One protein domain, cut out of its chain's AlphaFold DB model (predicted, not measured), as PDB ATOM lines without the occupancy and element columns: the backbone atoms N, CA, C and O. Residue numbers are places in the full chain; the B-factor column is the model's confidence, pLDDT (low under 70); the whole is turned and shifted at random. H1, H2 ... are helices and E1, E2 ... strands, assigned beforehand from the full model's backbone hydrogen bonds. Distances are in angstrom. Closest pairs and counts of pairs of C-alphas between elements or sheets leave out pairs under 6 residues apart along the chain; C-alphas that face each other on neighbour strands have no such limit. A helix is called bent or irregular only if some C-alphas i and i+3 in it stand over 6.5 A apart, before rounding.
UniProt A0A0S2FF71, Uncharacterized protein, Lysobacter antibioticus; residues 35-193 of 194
ATOM      1  N   TRP A  35     -20.948  32.597 -13.738       69.06
ATOM      2  CA  TRP A  35     -21.795  32.035 -12.684       69.06
ATOM      3  C   TRP A  35     -22.041  33.007 -11.516       69.06
ATOM      4  O   TRP A  35     -23.154  33.081 -11.001       69.06
ATOM      5  N   LEU A  36     -21.026  33.778 -11.102       69.31
ATOM      6  CA  LEU A  36     -21.198  34.788 -10.048       69.31
ATOM      7  C   LEU A  36     -22.137  35.895 -10.538       69.31
ATOM      8  O   LEU A  36     -22.989  36.331  -9.775       69.31
ATOM      9  N   SER A  37     -22.029  36.298 -11.808       70.06
ATOM     10  CA  SER A  37     -22.971  37.238 -12.423       70.06
ATOM     11  C   SER A  37     -24.408  36.712 -12.388       70.06
ATOM     12  O   SER A  37     -25.280  37.395 -11.869       70.06
ATOM     13  N   GLU A  38     -24.637  35.476 -12.837       68.25
ATOM     14  CA  GLU A  38     -25.965  34.838 -12.824       68.25
ATOM     15  C   GLU A  38     -26.528  34.676 -11.402       68.25
ATOM     16  O   GLU A  38     -27.729  34.802 -11.176       68.25
ATOM     17  N   SER A  39     -25.661  34.422 -10.419       63.19
ATOM     18  CA  SER A  39     -26.072  34.234  -9.025       63.19
ATOM     19  C   SER A  39     -26.450  35.552  -8.335       63.19
ATOM     20  O   SER A  39     -27.348  35.560  -7.492       63.19
ATOM     21  N   MET A  40     -25.799  36.662  -8.705       65.69
ATOM     22  CA  MET A  40     -26.110  38.010  -8.204       65.69
ATOM     23  C   MET A  40     -27.449  38.553  -8.726       65.69
ATOM     24  O   MET A  40     -28.044  39.407  -8.076       65.69
ATOM     25  N   ASP A  41     -27.955  38.040  -9.849       58.97
ATOM     26  CA  ASP A  41     -29.267  38.426 -10.390       58.97
ATOM     27  C   ASP A  41     -30.444  37.846  -9.572       58.97
ATOM     28  O   ASP A  41     -31.604  38.229  -9.763       58.97
ATOM     29  N   SER A  42     -30.172  36.938  -8.626       51.22
ATOM     30  CA  SER A  42     -31.181  36.429  -7.695       51.22
ATOM     31  C   SER A  42     -31.424  37.435  -6.563       51.22
ATOM     32  O   SER A  42     -30.494  37.840  -5.871       51.22
ATOM     33  N   LYS A  43     -32.686  37.836  -6.354       51.56
ATOM     34  CA  LYS A  43     -33.140  38.793  -5.321       51.56
ATOM     35  C   LYS A  43     -32.973  38.271  -3.885       51.56
ATOM     36  O   LYS A  43     -33.939  38.173  -3.138       51.56
ATOM     37  N   THR A  44     -31.772  37.864  -3.494       53.09
ATOM     38  CA  THR A  44     -31.503  37.410  -2.132       53.09
ATOM     39  C   THR A  44     -30.464  38.296  -1.471       53.09
ATOM     40  O   THR A  44     -29.357  38.470  -1.960       53.09
ATOM     41  N   CYS A  45     -30.821  38.877  -0.331       59.94
ATOM     42  CA  CYS A  45     -29.827  39.428   0.578       59.94
ATOM     43  C   CYS A  45     -28.911  38.291   1.068       59.94
ATOM     44  O   CYS A  45     -29.424  37.185   1.262       59.94
ATOM     45  N   PRO A  46     -27.605  38.505   1.328       59.97
ATOM     46  CA  PRO A  46     -26.825  39.739   1.225       59.97
ATOM     47  C   PRO A  46     -25.678  39.607   0.203       59.97
ATOM     48  O   PRO A  46     -24.728  38.850   0.419       59.97
ATOM     49  N   ILE A  47     -25.719  40.359  -0.904       65.06
ATOM     50  CA  ILE A  47     -24.500  40.533  -1.706       65.06
ATOM     51  C   ILE A  47     -23.620  41.489  -0.913       65.06
ATOM     52  O   ILE A  47     -24.005  42.632  -0.660       65.06
ATOM     53  N   VAL A  48     -22.449  41.009  -0.495       82.50
ATOM     54  CA  VAL A  48     -21.498  41.827   0.252       82.50
ATOM     55  C   VAL A  48     -20.327  42.175  -0.652       82.50
ATOM     56  O   VAL A  48     -19.574  41.302  -1.087       82.50
ATOM     57  N   HIS A  49     -20.152  43.462  -0.917       88.19
ATOM     58  CA  HIS A  49     -19.052  43.964  -1.728       88.19
ATOM     59  C   HIS A  49     -17.906  44.457  -0.854       88.19
ATOM     60  O   HIS A  49     -18.116  45.080   0.188       88.19
ATOM     61  N   VAL A  50     -16.677  44.198  -1.302       90.62
ATOM     62  CA  VAL A  50     -15.453  44.679  -0.663       90.62
ATOM     63  C   VAL A  50     -14.740  45.631  -1.617       90.62
ATOM     64  O   VAL A  50     -14.404  45.279  -2.750       90.62
ATOM     65  N   TYR A  51     -14.466  46.838  -1.138       90.38
ATOM     66  CA  TYR A  51     -13.803  47.909  -1.874       90.38
ATOM     67  C   TYR A  51     -12.494  48.288  -1.197       90.38
ATOM     68  O   TYR A  51     -12.338  48.134   0.013       90.38
ATOM     69  N   LEU A  52     -11.546  48.834  -1.962       89.62
ATOM     70  CA  LEU A  52     -10.398  49.505  -1.356       89.62
ATOM     71  C   LEU A  52     -10.908  50.749  -0.624       89.62
ATOM     72  O   LEU A  52     -11.763  51.465  -1.148       89.62
ATOM     73  N   ALA A  53     -10.387  51.007   0.573       84.12
ATOM     74  CA  ALA A  53     -10.802  52.173   1.343       84.12
ATOM     75  C   ALA A  53     -10.601  53.471   0.537       84.12
ATOM     76  O   ALA A  53      -9.560  53.669  -0.092       84.12
ATOM     77  N   GLY A  54     -11.611  54.345   0.544       74.44
ATOM     78  CA  GLY A  54     -11.584  55.615  -0.191       74.44
ATOM     79  C   GLY A  54     -11.855  55.509  -1.697       74.44
ATOM     80  O   GLY A  54     -11.880  56.539  -2.363       74.44
ATOM     81  N   ALA A  55     -12.101  54.309  -2.239       68.12
ATOM     82  CA  ALA A  55     -12.469  54.136  -3.649       68.12
ATOM     83  C   ALA A  55     -13.899  54.616  -3.971       68.12
ATOM     84  O   ALA A  55     -14.202  54.848  -5.137       68.12
ATOM     85  N   GLY A  56     -14.746  54.806  -2.950       54.72
ATOM     86  CA  GLY A  56     -16.129  55.267  -3.076       54.72
ATOM     87  C   GLY A  56     -17.057  54.215  -3.695       54.72
ATOM     88  O   GLY A  56     -16.857  53.764  -4.817       54.72
ATOM     89  N   SER A  57     -18.122  53.843  -2.985       59.31
ATOM     90  CA  SER A  57     -19.143  52.918  -3.498       59.31
ATOM     91  C   SER A  57     -20.124  53.555  -4.489       59.31
ATOM     92  O   SER A  57     -20.781  52.856  -5.253       59.31
ATOM     93  N   ALA A  58     -20.202  54.889  -4.536       45.28
ATOM     94  CA  ALA A  58     -21.319  55.608  -5.150       45.28
ATOM     95  C   ALA A  58     -21.373  55.622  -6.698       45.28
ATOM     96  O   ALA A  58     -22.332  56.162  -7.242       45.28
ATOM     97  N   GLN A  59     -20.382  55.088  -7.428       36.41
ATOM     98  CA  GLN A  59     -20.324  55.192  -8.905       36.41
ATOM     99  C   GLN A  59     -19.673  53.978  -9.595       36.41
ATOM    100  O   GLN A  59     -18.846  54.136 -10.491       36.41
ATOM    101  N   GLY A  60     -20.003  52.750  -9.185       43.38
ATOM    102  CA  GLY A  60     -19.433  51.561  -9.835       43.38
ATOM    103  C   GLY A  60     -17.958  51.349  -9.489       43.38
ATOM    104  O   GLY A  60     -17.149  50.979 -10.343       43.38
ATOM    105  N   GLY A  61     -17.610  51.594  -8.221       50.44
ATOM    106  CA  GLY A  61     -16.317  51.218  -7.671       50.44
ATOM    107  C   GLY A  61     -16.007  49.764  -8.021       50.44
ATOM    108  O   GLY A  61     -16.821  48.863  -7.834       50.44
ATOM    109  N   SER A  62     -14.824  49.551  -8.580       70.25
ATOM    110  CA  SER A  62     -14.303  48.245  -8.958       70.25
ATOM    111  C   SER A  62     -14.101  47.384  -7.704       70.25
ATOM    112  O   SER A  62     -13.040  47.456  -7.085       70.25
ATOM    113  N   ALA A  63     -15.120  46.623  -7.287       80.88
ATOM    114  CA  ALA A  63     -15.019  45.724  -6.137       80.88
ATOM    115  C   ALA A  63     -13.785  44.820  -6.294       80.88
ATOM    116  O   ALA A  63     -13.522  44.296  -7.379       80.88
ATOM    117  N   LEU A  64     -13.007  44.677  -5.223       90.00
ATOM    118  CA  LEU A  64     -11.814  43.820  -5.209       90.00
ATOM    119  C   LEU A  64     -12.157  42.378  -4.820       90.00
ATOM    120  O   LEU A  64     -11.403  41.455  -5.125       90.00
ATOM    121  N   ALA A  65     -13.278  42.200  -4.121       90.81
ATOM    122  CA  ALA A  65     -13.851  40.916  -3.766       90.81
ATOM    123  C   ALA A  65     -15.359  41.063  -3.525       90.81
ATOM    124  O   ALA A  65     -15.846  42.147  -3.190       90.81
ATOM    125  N   THR A  66     -16.071  39.949  -3.643       88.81
ATOM    126  CA  THR A  66     -17.484  39.823  -3.274       88.81
ATOM    127  C   THR A  66     -17.631  38.615  -2.359       88.81
ATOM    128  O   THR A  66     -17.022  37.579  -2.609       88.81
ATOM    129  N   VAL A  67     -18.431  38.720  -1.305       86.44
ATOM    130  CA  VAL A  67     -18.843  37.564  -0.502       86.44
ATOM    131  C   VAL A  67     -20.247  37.169  -0.950       86.44
ATOM    132  O   VAL A  67     -21.167  37.985  -0.912       86.44
ATOM    133  N   TRP A  68     -20.386  35.931  -1.426       79.56
ATOM    134  CA  TRP A  68     -21.634  35.392  -1.966       79.56
ATOM    135  C   TRP A  68     -21.708  33.869  -1.836       79.56
ATOM    136  O   TRP A  68     -20.665  33.235  -1.679       79.56
ATOM    137  N   ARG A  69     -22.929  33.296  -1.857       71.94
ATOM    138  CA  ARG A  69     -23.202  31.844  -1.733       71.94
ATOM    139  C   ARG A  69     -22.244  31.042  -2.593       71.94
ATOM    140  O   ARG A  69     -22.119  31.361  -3.762       71.94
ATOM    141  N   SER A  70     -21.593  30.017  -2.037       66.94
ATOM    142  CA  SER A  70     -20.850  29.057  -2.860       66.94
ATOM    143  C   SER A  70     -21.827  28.272  -3.733       66.94
ATOM    144  O   SER A  70     -22.948  27.998  -3.308       66.94
ATOM    145  N   ARG A  71     -21.381  27.826  -4.910       63.03
ATOM    146  CA  ARG A  71     -22.149  26.922  -5.785       63.03
ATOM    147  C   ARG A  71     -22.578  25.641  -5.069       63.03
ATOM    148  O   ARG A  71     -23.672  25.141  -5.287       63.03
ATOM    149  N   ASP A  72     -21.718  25.122  -4.200       59.94
ATOM    150  CA  ASP A  72     -22.008  23.899  -3.445       59.94
ATOM    151  C   ASP A  72     -22.949  24.160  -2.243       59.94
ATOM    152  O   ASP A  72     -23.443  23.213  -1.636       59.94
ATOM    153  N   ASP A  73     -23.224  25.433  -1.918       58.59
ATOM    154  CA  ASP A  73     -24.005  25.877  -0.752       58.59
ATOM    155  C   ASP A  73     -25.437  26.318  -1.123       58.59
ATOM    156  O   ASP A  73     -26.113  26.977  -0.334       58.59
ATOM    157  N   GLU A  74     -25.938  25.959  -2.310       56.41
ATOM    158  CA  GLU A  74     -27.285  26.339  -2.781       56.41
ATOM    159  C   GLU A  74     -28.421  25.857  -1.855       56.41
ATOM    160  O   GLU A  74     -29.488  26.466  -1.813       56.41
ATOM    161  N   SER A  75     -28.180  24.792  -1.081       55.12
ATOM    162  CA  SER A  75     -29.132  24.232  -0.106       55.12
ATOM    163  C   SER A  75     -28.930  24.725   1.333       55.12
ATOM    164  O   SER A  75     -29.729  24.398   2.214       55.12
ATOM    165  N   SER A  76     -27.880  25.511   1.585       53.75
ATOM    166  CA  SER A  76     -27.549  26.031   2.911       53.75
ATOM    167  C   SER A  76     -28.401  27.255   3.253       53.75
ATOM    168  O   SER A  76     -28.764  28.051   2.383       53.75
ATOM    169  N   ALA A  77     -28.709  27.432   4.542       54.88
ATOM    170  CA  ALA A  77     -29.390  28.628   5.023       54.88
ATOM    171  C   ALA A  77     -28.580  29.887   4.660       54.88
ATOM    172  O   ALA A  77     -27.363  29.926   4.836       54.88
ATOM    173  N   LEU A  78     -29.276  30.918   4.175       52.00
ATOM    174  CA  LEU A  78     -28.723  32.193   3.687       52.00
ATOM    175  C   LEU A  78     -27.780  32.914   4.670       52.00
ATOM    176  O   LEU A  78     -26.915  33.694   4.284       52.00
ATOM    177  N   GLU A  79     -27.976  32.637   5.950       50.06
ATOM    178  CA  GLU A  79     -27.289  33.186   7.116       50.06
ATOM    179  C   GLU A  79     -25.898  32.571   7.371       50.06
ATOM    180  O   GLU A  79     -25.076  33.137   8.099       50.06
ATOM    181  N   ALA A  80     -25.568  31.445   6.732       53.66
ATOM    182  CA  ALA A  80     -24.214  30.915   6.727       53.66
ATOM    183  C   ALA A  80     -23.341  31.776   5.805       53.66
ATOM    184  O   ALA A  80     -23.464  31.653   4.588       53.66
ATOM    185  N   TRP A  81     -22.473  32.661   6.352       61.59
ATOM    186  CA  TRP A  81     -21.685  33.502   5.434       61.59
ATOM    187  C   TRP A  81     -20.942  32.647   4.413       61.59
ATOM    188  O   TRP A  81     -20.276  31.675   4.795       61.59
ATOM    189  N   PRO A  82     -21.005  33.064   3.155       75.25
ATOM    190  CA  PRO A  82     -20.671  32.183   2.073       75.25
ATOM    191  C   PRO A  82     -19.232  32.378   1.564       75.25
ATOM    192  O   PRO A  82     -18.370  32.929   2.260       75.25
ATOM    193  N   ALA A  83     -18.952  31.873   0.365       84.75
ATOM    194  CA  ALA A  83     -17.641  31.933  -0.250       84.75
ATOM    195  C   ALA A  83     -17.171  33.379  -0.486       84.75
ATOM    196  O   ALA A  83     -17.947  34.275  -0.824       84.75
ATOM    197  N   LEU A  84     -15.865  33.600  -0.327       90.44
ATOM    198  CA  LEU A  84     -15.212  34.831  -0.763       90.44
ATOM    199  C   LEU A  84     -14.757  34.651  -2.209       90.44
ATOM    200  O   LEU A  84     -13.899  33.814  -2.500       90.44
ATOM    201  N   HIS A  85     -15.306  35.463  -3.101       89.62
ATOM    202  CA  HIS A  85     -14.929  35.533  -4.503       89.62
ATOM    203  C   HIS A  85     -13.941  36.674  -4.731       89.62
ATOM    204  O   HIS A  85     -14.172  37.799  -4.292       89.62
ATOM    205  N   LEU A  86     -12.840  36.382  -5.420       91.06
ATOM    206  CA  LEU A  86     -11.809  37.348  -5.805       91.06
ATOM    207  C   LEU A  86     -11.118  36.898  -7.097       91.06
ATOM    208  O   LEU A  86     -11.237  35.743  -7.499       91.06
ATOM    209  N   SER A  87     -10.379  37.793  -7.748       90.69
ATOM    210  CA  SER A  87      -9.566  37.470  -8.928       90.69
ATOM    211  C   SER A  87      -8.108  37.804  -8.647       90.69
ATOM    212  O   SER A  87      -7.834  38.837  -8.037       90.69
ATOM    213  N   ILE A  88      -7.176  36.942  -9.057       91.44
ATOM    214  CA  ILE A  88      -5.731  37.162  -8.910       91.44
ATOM    215  C   ILE A  88      -5.053  36.840 -10.234       91.44
ATOM    216  O   ILE A  88      -5.152  35.721 -10.735       91.44
ATOM    217  N   GLY A  89      -4.341  37.810 -10.810       89.94
ATOM    218  CA  GLY A  89      -3.633  37.591 -12.075       89.94
ATOM    219  C   GLY A  89      -4.582  37.215 -13.217       89.94
ATOM    220  O   GLY A  89      -4.207  36.483 -14.131       89.94
ATOM    221  N   GLY A  90      -5.829  37.682 -13.146       87.50
ATOM    222  CA  GLY A  90      -6.893  37.385 -14.092       87.50
ATOM    223  C   GLY A  90      -7.614  36.051 -13.882       87.50
ATOM    224  O   GLY A  90      -8.506  35.749 -14.675       87.50
ATOM    225  N   GLN A  91      -7.256  35.264 -12.862       88.00
ATOM    226  CA  GLN A  91      -7.921  34.000 -12.543       88.00
ATOM    227  C   GLN A  91      -8.956  34.196 -11.427       88.00
ATOM    228  O   GLN A  91      -8.601  34.728 -10.373       88.00
ATOM    229  N   PRO A  92     -10.221  33.778 -11.623       87.12
ATOM    230  CA  PRO A  92     -11.237  33.843 -10.583       87.12
ATOM    231  C   PRO A  92     -11.039  32.726  -9.551       87.12
ATOM    232  O   PRO A  92     -10.765  31.577  -9.895       87.12
ATOM    233  N   HIS A  93     -11.246  33.059  -8.282       87.88
ATOM    234  CA  HIS A  93     -11.170  32.144  -7.151       87.88
ATOM    235  C   HIS A  93     -12.425  32.267  -6.286       87.88
ATOM    236  O   HIS A  93     -12.935  33.366  -6.072       87.88
ATOM    237  N   ALA A  94     -12.895  31.132  -5.771       87.44
ATOM    238  CA  ALA A  94     -13.957  31.046  -4.776       87.44
ATOM    239  C   ALA A  94     -13.399  30.316  -3.550       87.44
ATOM    240  O   ALA A  94     -13.091  29.126  -3.619       87.44
ATOM    241  N   LEU A  95     -13.211  31.042  -2.452       89.38
ATOM    242  CA  LEU A  95     -12.632  30.514  -1.219       89.38
ATOM    243  C   LEU A  95     -13.735  30.130  -0.243       89.38
ATOM    244  O   LEU A  95     -14.706  30.868  -0.081       89.38
ATOM    245  N   ARG A  96     -13.574  28.994   0.434       87.06
ATOM    246  CA  ARG A  96     -14.562  28.487   1.392       87.06
ATOM    247  C   ARG A  96     -14.342  29.119   2.754       87.06
ATOM    248  O   ARG A  96     -13.198  29.259   3.180       87.06
ATOM    249  N   ARG A  97     -15.431  29.501   3.428       87.81
ATOM    250  CA  ARG A  97     -15.372  30.083   4.772       87.81
ATOM    251  C   ARG A  97     -14.854  29.046   5.765       87.81
ATOM    252  O   ARG A  97     -15.310  27.906   5.774       87.81
ATOM    253  N   GLU A  98     -13.925  29.463   6.614       88.38
ATOM    254  CA  GLU A  98     -13.435  28.677   7.741       88.38
ATOM    255  C   GLU A  98     -14.268  28.946   9.003       88.38
ATOM    256  O   GLU A  98     -14.747  30.060   9.238       88.38
ATOM    257  N   GLY A  99     -14.361  27.939   9.875       83.44
ATOM    258  CA  GLY A  99     -15.009  28.064  11.179       83.44
ATOM    259  C   GLY A  99     -16.540  27.965  11.131       83.44
ATOM    260  O   GLY A  99     -17.107  27.502  10.143       83.44
ATOM    261  N   PRO A 100     -17.224  28.332  12.229       74.69
ATOM    262  CA  PRO A 100     -18.667  28.172  12.336       74.69
ATOM    263  C   PRO A 100     -19.418  29.122  11.400       74.69
ATOM    264  O   PRO A 100     -19.090  30.306  11.270       74.69
ATOM    265  N   HIS A 101     -20.484  28.600  10.802       74.19
ATOM    266  CA  HIS A 101     -21.441  29.393  10.049       74.19
ATOM    267  C   HIS A 101     -22.293  30.223  11.015       74.19
ATOM    268  O   HIS A 101     -22.899  29.695  11.945       74.19
ATOM    269  N   SER A 102     -22.305  31.538  10.812       72.50
ATOM    270  CA  SER A 102     -23.089  32.482  11.611       72.50
ATOM    271  C   SER A 102     -23.407  33.736  10.805       72.50
ATOM    272  O   SER A 102     -22.576  34.157   9.989       72.50
ATOM    273  N   ASP A 103     -24.541  34.364  11.114       79.88
ATOM    274  CA  ASP A 103     -24.912  35.679  10.593       79.88
ATOM    275  C   ASP A 103     -24.040  36.768  11.238       79.88
ATOM    276  O   ASP A 103     -24.249  37.186  12.381       79.88
ATOM    277  N   ILE A 104     -23.008  37.206  10.513       84.88
ATOM    278  CA  ILE A 104     -22.078  38.237  10.989       84.88
ATOM    279  C   ILE A 104     -22.721  39.613  11.012       84.88
ATOM    280  O   ILE A 104     -22.365  40.418  11.871       84.88
ATOM    281  N   GLU A 105     -23.642  39.906  10.095       85.75
ATOM    282  CA  GLU A 105     -24.278  41.220  10.056       85.75
ATOM    283  C   GLU A 105     -25.073  41.423  11.340       85.75
ATOM    284  O   GLU A 105     -24.772  42.330  12.123       85.75
ATOM    285  N   THR A 106     -25.978  40.490  11.635       83.69
ATOM    286  CA  THR A 106     -26.753  40.501  12.875       83.69
ATOM    287  C   THR A 106     -25.843  40.452  14.103       83.69
ATOM    288  O   THR A 106     -25.998  41.265  15.019       83.69
ATOM    289  N   ALA A 107     -24.840  39.565  14.133       85.75
ATOM    290  CA  ALA A 107     -23.955  39.433  15.291       85.75
ATOM    291  C   ALA A 107     -23.128  40.701  15.572       85.75
ATOM    292  O   ALA A 107     -22.961  41.078  16.737       85.75
ATOM    293  N   THR A 108     -22.604  41.363  14.537       89.38
ATOM    294  CA  THR A 108     -21.787  42.579  14.693       89.38
ATOM    295  C   THR A 108     -22.639  43.795  15.043       89.38
ATOM    296  O   THR A 108     -22.220  44.597  15.881       89.38
ATOM    297  N   LEU A 109     -23.856  43.902  14.494       90.31
ATOM    298  CA  LEU A 109     -24.817  44.952  14.842       90.31
ATOM    299  C   LEU A 109     -25.342  44.806  16.275       90.31
ATOM    300  O   LEU A 109     -25.402  45.790  17.005       90.31
ATOM    301  N   GLN A 110     -25.686  43.598  16.724       87.94
ATOM    302  CA  GLN A 110     -26.188  43.390  18.088       87.94
ATOM    303  C   GLN A 110     -25.114  43.641  19.148       87.94
ATOM    304  O   GLN A 110     -25.373  44.250  20.182       87.94
ATOM    305  N   ARG A 111     -23.890  43.167  18.896       90.06
ATOM    306  CA  ARG A 111     -22.783  43.270  19.856       90.06
ATOM    307  C   ARG A 111     -22.012  44.585  19.746       90.06
ATOM    308  O   ARG A 111     -21.127  44.811  20.567       90.06
ATOM    309  N   GLN A 112     -22.307  45.401  18.730       90.50
ATOM    310  CA  GLN A 112     -21.608  46.654  18.420       90.50
ATOM    311  C   GLN A 112     -20.082  46.486  18.418       90.50
ATOM    312  O   GLN A 112     -19.331  47.275  18.991       90.50
ATOM    313  N   ARG A 113     -19.616  45.411  17.778       91.75
ATOM    314  CA  ARG A 113     -18.199  45.043  17.717       91.75
ATOM    315  C   ARG A 113     -17.835  44.501  16.344       91.75
ATOM    316  O   ARG A 113     -18.701  44.028  15.614       91.75
ATOM    317  N   GLY A 114     -16.545  44.555  16.032       91.25
ATOM    318  CA  GLY A 114     -15.985  43.948  14.830       91.25
ATOM    319  C   GLY A 114     -15.959  42.420  14.858       91.25
ATOM    320  O   GLY A 114     -16.261  41.794  15.875       91.25
ATOM    321  N   GLU A 115     -15.558  41.829  13.736       92.50
ATOM    322  CA  GLU A 115     -15.459  40.379  13.545       92.50
ATOM    323  C   GLU A 115     -14.255  40.037  12.664       92.50
ATOM    324  O   GLU A 115     -13.830  40.848  11.840       92.50
ATOM    325  N   THR A 116     -13.686  38.844  12.839       93.94
ATOM    326  CA  THR A 116     -12.632  38.337  11.950       93.94
ATOM    327  C   THR A 116     -13.113  37.108  11.212       93.94
ATOM    328  O   THR A 116     -13.618  36.162  11.808       93.94
ATOM    329  N   LEU A 117     -12.916  37.119   9.902       93.31
ATOM    330  CA  LEU A 117     -13.402  36.093   8.999       93.31
ATOM    331  C   LEU A 117     -12.257  35.564   8.163       93.31
ATOM    332  O   LEU A 117     -11.347  36.314   7.805       93.31
ATOM    333  N   ARG A 118     -12.306  34.268   7.875       94.25
ATOM    334  CA  ARG A 118     -11.250  33.560   7.165       94.25
ATOM    335  C   ARG A 118     -11.830  32.676   6.086       94.25
ATOM    336  O   ARG A 118     -12.902  32.099   6.270       94.25
ATOM    337  N   TRP A 119     -11.099  32.583   4.986       93.56
ATOM    338  CA  TRP A 119     -11.405  31.689   3.885       93.56
ATOM    339  C   TRP A 119     -10.133  31.062   3.329       93.56
ATOM    340  O   TRP A 119      -9.087  31.716   3.288       93.56
ATOM    341  N   SER A 120     -10.252  29.843   2.811       92.56
ATOM    342  CA  SER A 120      -9.167  29.145   2.122       92.56
ATOM    343  C   SER A 120      -9.669  28.339   0.924       92.56
ATOM    344  O   SER A 120     -10.847  27.978   0.837       92.56
ATOM    345  N   ASP A 121      -8.769  28.042  -0.009       89.50
ATOM    346  CA  ASP A 121      -9.001  27.059  -1.064       89.50
ATOM    347  C   ASP A 121      -8.727  25.618  -0.592       89.50
ATOM    348  O   ASP A 121      -8.245  25.362   0.517       89.50
ATOM    349  N   ALA A 122      -9.063  24.652  -1.450       74.25
ATOM    350  CA  ALA A 122      -8.720  23.253  -1.236       74.25
ATOM    351  C   ALA A 122      -7.209  23.064  -1.457       74.25
ATOM    352  O   ALA A 122      -6.750  22.970  -2.590       74.25
ATOM    353  N   GLY A 123      -6.446  23.029  -0.365       77.38
ATOM    354  CA  GLY A 123      -4.980  22.931  -0.388       77.38
ATOM    355  C   GLY A 123      -4.265  24.071   0.340       77.38
ATOM    356  O   GLY A 123      -3.069  23.950   0.592       77.38
ATOM    357  N   ALA A 124      -4.990  25.127   0.733       76.06
ATOM    358  CA  ALA A 124      -4.487  26.295   1.463       76.06
ATOM    359  C   ALA A 124      -3.313  27.025   0.775       76.06
ATOM    360  O   ALA A 124      -2.526  27.713   1.433       76.06
ATOM    361  N   GLU A 125      -3.198  26.915  -0.554       90.12
ATOM    362  CA  GLU A 125      -2.266  27.738  -1.332       90.12
ATOM    363  C   GLU A 125      -2.760  29.184  -1.422       90.12
ATOM    364  O   GLU A 125      -1.946  30.104  -1.553       90.12
ATOM    365  N   LEU A 126      -4.075  29.389  -1.315       93.62
ATOM    366  CA  LEU A 126      -4.722  30.690  -1.299       93.62
ATOM    367  C   LEU A 126      -5.627  30.812  -0.069       93.62
ATOM    368  O   LEU A 126      -6.537  30.013   0.144       93.62
ATOM    369  N   SER A 127      -5.395  31.850   0.734       95.69
ATOM    370  CA  SER A 127      -6.245  32.190   1.879       95.69
ATOM    371  C   SER A 127      -6.501  33.685   1.977       95.69
ATOM    372  O   SER A 127      -5.733  34.509   1.470       95.69
ATOM    373  N   ALA A 128      -7.588  34.041   2.650       96.12
ATOM    374  CA  ALA A 128      -7.964  35.414   2.923       96.12
ATOM    375  C   ALA A 128      -8.419  35.576   4.376       96.12
ATOM    376  O   ALA A 128      -9.125  34.728   4.915       96.12
ATOM    377  N   GLU A 129      -8.043  36.690   4.995       96.31
ATOM    378  CA  GLU A 129      -8.527  37.111   6.309       96.31
ATOM    379  C   GLU A 129      -9.099  38.525   6.204       96.31
ATOM    380  O   GLU A 129      -8.396  39.456   5.808       96.31
ATOM    381  N   LEU A 130     -10.361  38.691   6.594       96.00
ATOM    382  CA  LEU A 130     -11.041  39.978   6.663       96.00
ATOM    383  C   LEU A 130     -11.284  40.340   8.125       96.00
ATOM    384  O   LEU A 130     -12.023  39.656   8.831       96.00
ATOM    385  N   ARG A 131     -10.662  41.429   8.577       96.31
ATOM    386  CA  ARG A 131     -10.890  42.004   9.907       96.31
ATOM    387  C   ARG A 131     -11.821  43.192   9.781       96.31
ATOM    388  O   ARG A 131     -11.422  44.227   9.247       96.31
ATOM    389  N   LEU A 132     -13.041  43.042  10.271       95.38
ATOM    390  CA  LEU A 132     -14.069  44.073  10.273       95.38
ATOM    391  C   LEU A 132     -13.992  44.889  11.563       95.38
ATOM    392  O   LEU A 132     -13.828  44.338  12.650       95.38
ATOM    393  N   GLY A 133     -14.133  46.206  11.444       95.31
ATOM    394  CA  GLY A 133     -14.387  47.109  12.560       95.31
ATOM    395  C   GLY A 133     -15.858  47.103  12.984       95.31
ATOM    396  O   GLY A 133     -16.632  46.232  12.597       95.31
ATOM    397  N   VAL A 134     -16.254  48.092  13.784       94.62
ATOM    398  CA  VAL A 134     -17.651  48.249  14.220       94.62
ATOM    399  C   VAL A 134     -18.535  48.631  13.022       94.62
ATOM    400  O   VAL A 134     -18.169  49.566  12.299       94.62
ATOM    401  N   PRO A 135     -19.676  47.950  12.795       93.62
ATOM    402  CA  PRO A 135     -20.589  48.294  11.709       93.62
ATOM    403  C   PRO A 135     -21.301  49.629  11.916       93.62
ATOM    404  O   PRO A 135     -21.550  50.073  13.038       93.62
ATOM    405  N   SER A 136     -21.749  50.213  10.809       93.38
ATOM    406  CA  SER A 136     -22.820  51.206  10.791       93.38
ATOM    407  C   SER A 136     -23.958  50.738   9.901       93.38
ATOM    408  O   SER A 136     -23.689  50.295   8.789       93.38
ATOM    409  N   LEU A 137     -25.195  50.909  10.357       92.69
ATOM    410  CA  LEU A 137     -26.393  50.634   9.571       92.69
ATOM    411  C   LEU A 137     -27.004  51.944   9.068       92.69
ATOM    412  O   LEU A 137     -27.157  52.897   9.839       92.69
ATOM    413  N   SER A 138     -27.377  51.961   7.796       92.38
ATOM    414  CA  SER A 138     -28.258  52.961   7.207       92.38
ATOM    415  C   SER A 138     -29.511  52.294   6.655       92.38
ATOM    416  O   SER A 138     -29.456  51.147   6.216       92.38
ATOM    417  N   VAL A 139     -30.615  53.030   6.651       89.88
ATOM    418  CA  VAL A 139     -31.886  52.622   6.041       89.88
ATOM    419  C   VAL A 139     -32.239  53.578   4.917       89.88
ATOM    420  O   VAL A 139     -31.904  54.765   4.992       89.88
ATOM    421  N   GLU A 140     -32.858  53.055   3.867       87.56
ATOM    422  CA  GLU A 140     -33.396  53.854   2.776       87.56
ATOM    423  C   GLU A 140     -34.872  54.155   3.029       87.56
ATOM    424  O   GLU A 140     -35.696  53.247   3.112       87.56
ATOM    425  N   GLU A 141     -35.201  55.440   3.111       83.94
ATOM    426  CA  GLU A 141     -36.571  55.943   3.201       83.94
ATOM    427  C   GLU A 141     -36.745  57.023   2.128       83.94
ATOM    428  O   GLU A 141     -35.944  57.958   2.047       83.94
ATOM    429  N   ASP A 142     -37.746  56.875   1.255       83.69
ATOM    430  CA  ASP A 142     -38.027  57.799   0.143       83.69
ATOM    431  C   ASP A 142     -36.794  58.127  -0.733       83.69
ATOM    432  O   ASP A 142     -36.572  59.268  -1.154       83.69
ATOM    433  N   GLY A 143     -35.944  57.123  -0.984       83.44
ATOM    434  CA  GLY A 143     -34.712  57.255  -1.773       83.44
ATOM    435  C   GLY A 143     -33.568  57.985  -1.056       83.44
ATOM    436  O   GLY A 143     -32.581  58.374  -1.689       83.44
ATOM    437  N   ARG A 144     -33.681  58.219   0.259       87.06
ATOM    438  CA  ARG A 144     -32.635  58.831   1.085       87.06
ATOM    439  C   ARG A 144     -32.095  57.842   2.104       87.06
ATOM    440  O   ARG A 144     -32.841  57.218   2.847       87.06
ATOM    441  N   TRP A 145     -30.769  57.777   2.185       89.75
ATOM    442  CA  TRP A 145     -30.068  56.946   3.156       89.75
ATOM    443  C   TRP A 145     -29.851  57.690   4.472       89.75
ATOM    444  O   TRP A 145     -29.063  58.637   4.535       89.75
ATOM    445  N   THR A 146     -30.483  57.210   5.539       91.38
ATOM    446  CA  THR A 146     -30.327  57.754   6.891       91.38
ATOM    447  C   THR A 146     -29.538  56.782   7.753       91.38
ATOM    448  O   THR A 146     -29.900  55.616   7.891       91.38
ATOM    449  N   ARG A 147     -28.432  57.250   8.344       93.19
ATOM    450  CA  ARG A 147     -27.641  56.441   9.278       93.19
ATOM    451  C   ARG A 147     -28.371  56.323  10.611       93.19
ATOM    452  O   ARG A 147     -28.681  57.338  11.233       93.19
ATOM    453  N   LEU A 148     -28.553  55.094  11.080       91.81
ATOM    454  CA  LEU A 148     -29.189  54.827  12.361       91.81
ATOM    455  C   LEU A 148     -28.197  54.925  13.532       91.81
ATOM    456  O   LEU A 148     -27.012  54.588  13.390       91.81
ATOM    457  N   PRO A 149     -28.667  55.342  14.722       91.25
ATOM    458  CA  PRO A 149     -27.913  55.191  15.958       91.25
ATOM    459  C   PRO A 149     -27.561  53.721  16.231       91.25
ATOM    460  O   PRO A 149     -28.388  52.828  16.054       91.25
ATOM    461  N   ALA A 150     -26.356  53.478  16.755       86.88
ATOM    462  CA  ALA A 150     -25.849  52.143  17.096       86.88
ATOM    463  C   ALA A 150     -26.838  51.307  17.932       86.88
ATOM    464  O   ALA A 150     -27.072  50.138  17.641       86.88
ATOM    465  N   ALA A 151     -27.470  51.930  18.931       86.19
ATOM    466  CA  ALA A 151     -28.423  51.269  19.824       86.19
ATOM    467  C   ALA A 151     -29.697  50.765  19.120       86.19
ATOM    468  O   ALA A 151     -30.352  49.864  19.630       86.19
ATOM    469  N   GLN A 152     -30.048  51.334  17.962       87.38
ATOM    470  CA  GLN A 152     -31.250  50.975  17.201       87.38
ATOM    471  C   GLN A 152     -30.947  49.984  16.072       87.38
ATOM    472  O   GLN A 152     -31.854  49.336  15.557       87.38
ATOM    473  N   ALA A 153     -29.676  49.836  15.691       84.75
ATOM    474  CA  ALA A 153     -29.300  49.169  14.454       84.75
ATOM    475  C   ALA A 153     -29.643  47.667  14.431       84.75
ATOM    476  O   ALA A 153     -30.152  47.163  13.434       84.75
ATOM    477  N   GLY A 154     -29.422  46.954  15.542       80.00
ATOM    478  CA  GLY A 154     -29.762  45.530  15.636       80.00
ATOM    479  C   GLY A 154     -31.270  45.260  15.571       80.00
ATOM    480  O   GLY A 154     -31.686  44.282  14.960       80.00
ATOM    481  N   GLN A 155     -32.088  46.139  16.163       79.94
ATOM    482  CA  GLN A 155     -33.548  46.024  16.119       79.94
ATOM    483  C   GLN A 155     -34.093  46.390  14.737       79.94
ATOM    484  O   GLN A 155     -34.932  45.669  14.211       79.94
ATOM    485  N   ALA A 156     -33.586  47.471  14.138       78.19
ATOM    486  CA  ALA A 156     -33.988  47.903  12.805       78.19
ATOM    487  C   ALA A 156     -33.728  46.809  11.763       78.19
ATOM    488  O   ALA A 156     -34.632  46.447  11.024       78.19
ATOM    489  N   ARG A 157     -32.544  46.181  11.774       78.25
ATOM    490  CA  ARG A 157     -32.218  45.093  10.836       78.25
ATOM    491  C   ARG A 157     -33.163  43.886  10.927       78.25
ATOM    492  O   ARG A 157     -33.350  43.200   9.924       78.25
ATOM    493  N   ALA A 158     -33.720  43.614  12.108       75.19
ATOM    494  CA  ALA A 158     -34.621  42.488  12.349       75.19
ATOM    495  C   ALA A 158     -36.095  42.788  12.025       75.19
ATOM    496  O   ALA A 158     -36.889  41.859  11.952       75.19
ATOM    497  N   ALA A 159     -36.466  44.063  11.881       71.94
ATOM    498  CA  ALA A 159     -37.853  44.507  11.738       71.94
ATOM    499  C   ALA A 159     -38.210  44.979  10.317       71.94
ATOM    500  O   ALA A 159     -39.304  45.496  10.112       71.94
ATOM    501  N   MET A 160     -37.282  44.885   9.361       66.56
ATOM    502  CA  MET A 160     -37.453  45.482   8.038       66.56
ATOM    503  C   MET A 160     -37.928  44.455   7.017       66.56
ATOM    504  O   MET A 160     -37.122  43.704   6.476       66.56
ATOM    505  N   ASP A 161     -39.235  44.492   6.758       62.50
ATOM    506  CA  ASP A 161     -39.892  43.765   5.666       62.50
ATOM    507  C   ASP A 161     -40.045  44.638   4.397       62.50
ATOM    508  O   ASP A 161     -40.120  44.100   3.298       62.50
ATOM    509  N   ASP A 162     -40.027  45.979   4.523       66.62
ATOM    510  CA  ASP A 162     -40.441  46.906   3.446       66.62
ATOM    511  C   ASP A 162     -39.394  47.970   3.038       66.62
ATOM    512  O   ASP A 162     -39.702  48.865   2.247       66.62
ATOM    513  N   ALA A 163     -38.166  47.938   3.566       74.38
ATOM    514  CA  ALA A 163     -37.176  48.987   3.289       74.38
ATOM    515  C   ALA A 163     -35.742  48.465   3.128       74.38
ATOM    516  O   ALA A 163     -35.322  47.513   3.792       74.38
ATOM    517  N   SER A 164     -34.975  49.125   2.253       83.19
ATOM    518  CA  SER A 164     -33.587  48.754   1.988       83.19
ATOM    519  C   SER A 164     -32.690  49.098   3.180       83.19
ATOM    520  O   SER A 164     -32.780  50.176   3.773       83.19
ATOM    521  N   THR A 165     -31.756  48.211   3.496       86.25
ATOM    522  CA  THR A 165     -30.723  48.403   4.514       86.25
ATOM    523  C   THR A 165     -29.337  48.363   3.897       86.25
ATOM    524  O   THR A 165     -29.070  47.615   2.958       86.25
ATOM    525  N   LEU A 166     -28.439  49.174   4.447       88.94
ATOM    526  CA  LEU A 166     -27.045  49.236   4.045       88.94
ATOM    527  C   LEU A 166     -26.156  49.216   5.276       88.94
ATOM    528  O   LEU A 166     -25.998  50.227   5.969       88.94
ATOM    529  N   THR A 167     -25.550  48.062   5.528       90.06
ATOM    530  CA  THR A 167     -24.546  47.917   6.577       90.06
ATOM    531  C   THR A 167     -23.161  48.128   5.994       90.06
ATOM    532  O   THR A 167     -22.797  47.547   4.972       90.06
ATOM    533  N   ARG A 168     -22.369  48.974   6.653       92.69
ATOM    534  CA  ARG A 168     -20.989  49.274   6.272       92.69
ATOM    535  C   ARG A 168     -20.020  48.914   7.381       92.69
ATOM    536  O   ARG A 168     -20.247  49.270   8.537       92.69
ATOM    537  N   TRP A 169     -18.891  48.324   7.005       93.44
ATOM    538  CA  TRP A 169     -17.739  48.122   7.877       93.44
ATOM    539  C   TRP A 169     -16.495  48.746   7.254       93.44
ATOM    540  O   TRP A 169     -16.258  48.631   6.053       93.44
ATOM    541  N   LYS A 170     -15.652  49.344   8.095       95.00
ATOM    542  CA  LYS A 170     -14.251  49.617   7.753       95.00
ATOM    543  C   LYS A 170     -13.396  48.483   8.283       95.00
ATOM    544  O   LYS A 170     -13.650  48.001   9.386       95.00
ATOM    545  N   GLY A 171     -12.395  48.057   7.530       95.38
ATOM    546  CA  GLY A 171     -11.615  46.889   7.903       95.38
ATOM    547  C   GLY A 171     -10.291  46.767   7.174       95.38
ATOM    548  O   GLY A 171      -9.815  47.696   6.529       95.38
ATOM    549  N   HIS A 172      -9.696  45.588   7.298       96.75
ATOM    550  CA  HIS A 172      -8.487  45.204   6.584       96.75
ATOM    551  C   HIS A 172      -8.692  43.842   5.935       96.75
ATOM    552  O   HIS A 172      -9.045  42.883   6.624       96.75
ATOM    553  N   LEU A 173      -8.413  43.751   4.636       96.50
ATOM    554  CA  LEU A 173      -8.323  42.477   3.937       96.50
ATOM    555  C   LEU A 173      -6.857  42.085   3.807       96.50
ATOM    556  O   LEU A 173      -6.031  42.858   3.319       96.50
ATOM    557  N   THR A 174      -6.554  40.865   4.223       97.19
ATOM    558  CA  THR A 174      -5.296  40.180   3.953       97.19
ATOM    559  C   THR A 174      -5.564  39.040   2.984       97.19
ATOM    560  O   THR A 174      -6.462  38.245   3.230       97.19
ATOM    561  N   VAL A 175      -4.767  38.926   1.926       96.50
ATOM    562  CA  VAL A 175      -4.773  37.788   0.999       96.50
ATOM    563  C   VAL A 175      -3.376  37.187   0.980       96.50
ATOM    564  O   VAL A 175      -2.390  37.913   0.843       96.50
ATOM    565  N   THR A 176      -3.288  35.873   1.147       95.31
ATOM    566  CA  THR A 176      -2.026  35.134   1.141       95.31
ATOM    567  C   THR A 176      -2.032  34.140  -0.007       95.31
ATOM    568  O   THR A 176      -2.916  33.293  -0.070       95.31
ATOM    569  N   VAL A 177      -1.035  34.225  -0.890       94.25
ATOM    570  CA  VAL A 177      -0.856  33.323  -2.035       94.25
ATOM    571  C   VAL A 177       0.503  32.653  -1.922       94.25
ATOM    572  O   VAL A 177       1.528  33.329  -1.999       94.25
ATOM    573  N   ARG A 178       0.533  31.336  -1.711       91.62
ATOM    574  CA  ARG A 178       1.764  30.537  -1.562       91.62
ATOM    575  C   ARG A 178       2.755  31.168  -0.571       91.62
ATOM    576  O   ARG A 178       3.946  31.299  -0.839       91.62
ATOM    577  N   GLY A 179       2.227  31.634   0.563       88.50
ATOM    578  CA  GLY A 179       2.986  32.294   1.631       88.50
ATOM    579  C   GLY A 179       3.308  33.779   1.407       88.50
ATOM    580  O   GLY A 179       3.792  34.432   2.327       88.50
ATOM    581  N   GLN A 180       3.018  34.347   0.233       92.19
ATOM    582  CA  GLN A 180       3.179  35.780  -0.028       92.19
ATOM    583  C   GLN A 180       1.932  36.548   0.399       92.19
ATOM    584  O   GLN A 180       0.830  36.232  -0.043       92.19
ATOM    585  N   ARG A 181       2.105  37.570   1.242       93.88
ATOM    586  CA  ARG A 181       1.003  38.320   1.851       93.88
ATOM    587  C   ARG A 181       0.801  39.674   1.179       93.88
ATOM    588  O   ARG A 181       1.714  40.496   1.122       93.88
ATOM    589  N   TRP A 182      -0.431  39.942   0.777       95.12
ATOM    590  CA  TRP A 182      -0.931  41.266   0.427       95.12
ATOM    591  C   TRP A 182      -1.952  41.718   1.476       95.12
ATOM    592  O   TRP A 182      -2.760  40.919   1.940       95.12
ATOM    593  N   GLN A 183      -1.923  42.992   1.873       95.56
ATOM    594  CA  GLN A 183      -2.873  43.538   2.848       95.56
ATOM    595  C   GLN A 183      -3.201  44.997   2.549       95.56
ATOM    596  O   GLN A 183      -2.286  45.792   2.314       95.56
ATOM    597  N   ARG A 184      -4.483  45.367   2.611       95.31
ATOM    598  CA  ARG A 184      -4.952  46.756   2.485       95.31
ATOM    599  C   ARG A 184      -6.168  47.035   3.362       95.31
ATOM    600  O   ARG A 184      -6.887  46.116   3.753       95.31
ATOM    601  N   GLU A 185      -6.372  48.317   3.650       95.56
ATOM    602  CA  GLU A 185      -7.624  48.821   4.208       95.56
ATOM    603  C   GLU A 185      -8.751  48.688   3.186       95.56
ATOM    604  O   GLU A 185      -8.561  48.935   1.988       95.56
ATOM    605  N   VAL A 186      -9.920  48.295   3.676       94.19
ATOM    606  CA  VAL A 186     -11.103  48.048   2.858       94.19
ATOM    607  C   VAL A 186     -12.356  48.625   3.499       94.19
ATOM    608  O   VAL A 186     -12.449  48.762   4.722       94.19
ATOM    609  N   GLU A 187     -13.331  48.922   2.653       93.12
ATOM    610  CA  GLU A 187     -14.713  49.176   3.044       93.12
ATOM    611  C   GLU A 187     -15.569  48.014   2.552       93.12
ATOM    612  O   GLU A 187     -15.408  47.541   1.427       93.12
ATOM    613  N   VAL A 188     -16.436  47.520   3.425       92.06
ATOM    614  CA  VAL A 188     -17.315  46.384   3.158       92.06
ATOM    615  C   VAL A 188     -18.742  46.881   3.243       92.06
ATOM    616  O   VAL A 188     -19.096  47.536   4.223       92.06
ATOM    617  N   GLU A 189     -19.545  46.578   2.233       90.06
ATOM    618  CA  GLU A 189     -20.940  46.994   2.148       90.06
ATOM    619  C   GLU A 189     -21.835  45.769   1.981       90.06
ATOM    620  O   GLU A 189     -21.618  44.969   1.075       90.06
ATOM    621  N   SER A 190     -22.828  45.634   2.857       86.62
ATOM    622  CA  SER A 190     -23.937  44.688   2.737       86.62
ATOM    623  C   SER A 190     -25.182  45.492   2.402       86.62
ATOM    624  O   SER A 190     -25.627  46.289   3.231       86.62
ATOM    625  N   LEU A 191     -25.702  45.321   1.188       82.94
ATOM    626  CA  LEU A 191     -26.959  45.923   0.756       82.94
ATOM    627  C   LEU A 191     -28.041  44.845   0.762       82.94
ATOM    628  O   LEU A 191     -27.874  43.781   0.163       82.94
ATOM    629  N   CYS A 192     -29.156  45.135   1.417       77.44
ATOM    630  CA  CYS A 192     -30.340  44.296   1.387       77.44
ATOM    631  C   CYS A 192     -31.534  45.160   0.993       77.44
ATOM    632  O   CYS A 192     -31.795  46.161   1.652       77.44
ATOM    633  N   GLY A 193     -32.193  44.826  -0.116       72.50
ATOM    634  CA  GLY A 193     -33.442  45.462  -0.543       72.50
ATOM    635  C   GLY A 193     -34.669  44.705  -0.018       72.50
ATOM    636  O   GLY A 193     -34.492  43.617   0.537       72.50
TER     637      GLY A 193
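Overview. This is residues 35 to 193 of the 194 residues of an uncharacterized protein of Lysobacter antibioticus (UniProt A0A0S2FF71). Eight antiparallel strands make a closed barrel, with E1, E2, E3, E4, E5, E6, E9 and E10 following one another round the ring. The hairpin of E7 and E8 extends the wall beside the first residues of the long, bent E9; H2 and H3 pack on the outside there, and the small H1 packs on the barrel with its residues 36 to 40, near E2 and E1 among others. The 159 printed residues hold three named helices and ten named strands, in the order H1 E1 E2 E3 E4 H2 E5 E6 E7 E8 H3 E9 E10, in the mixed class of helices and strands. The whole is compact, with a radius of gyration of the C-alphas of 15.5 A and spans of 46 by 34 by 31 A.

Arrangement. H1, residues 35 to 40, is on the barrel; its closest C-alpha to E1, residues 47 to 52, is that of Met 40, 7.2 A from that of Ile 47. E1, E2, residues 65 to 68, E3, residues 83 to 88, and E4, residues 91 to 97, form a meander, each strand the antiparallel neighbour of the one before: N 50 and O 65 are 2.9 A apart, N 66 and O 85 2.9 A, N 86 and O 93 3.1 A, within hydrogen-bond range. E4 pairs with E5, residues 115 to 120, by N 96 and O 120, 2.9 A. E5 and E6, residues 126 to 132, are a hairpin, with N 117 and O 130 at 2.9 A. E6 pairs with E9, residues 165 to 177, by N 129 and O 174, 2.8 A. E9 and E10, residues 180 to 192, are a hairpin, with N 171 and O 186 at 2.9 A. N 49 and O 189, 2.9 A, close the ring between E10 and E1. E7, residues 136 to 141, lies on the same side of E9 as E6, with N 138 and O 166 at 2.9 A; E7 and E8, residues 144 to 147, are a hairpin, with N 139 and O 146 at 3.0 A. H2, residues 104 to 111, lies outside the barrel at a height over the sheet of 8.1 A. H3, residues 150 to 158, also lies outside, at 9.1 A. H2 and H3 touch, closest at the C-alphas of Gln 110 and Gly 154, 4.8 A, at a steep tilt of 43 degrees, opposite ways. In H1 and H2 every O i to N i+4 pair is within hydrogen-bond range; in H3 2 of 5 are, and 3 of 6 O i to N i+3 pairs.

Along the chain. H1 begins at C-alpha 35, (-21.795, 32.035, -12.684). E4 is 19.3 A long and E6 20.0 A. H3, 13.9 A, is irregular, with C-alphas 151 and 154 7.2 A apart. E9, 34.1 A, bends by 65 degrees at residue 170, and E10, 34.6 A, by 65 degrees at residue 185. E10 ends at C-alpha 192, (-30.340, 44.296, 1.387).

Size, cuts and confidence. The C-alphas farthest apart, those of Asp 142 and Gly 179, are 48.3 A apart. The printed part has no cut. The links E1 to E2 and E2 to E3 are long. Mean pLDDT of the printed part is 81.4; residues 35 to 36, 38 to 47, 55 to 61, 70 to 81 and 160 to 162 are under 70.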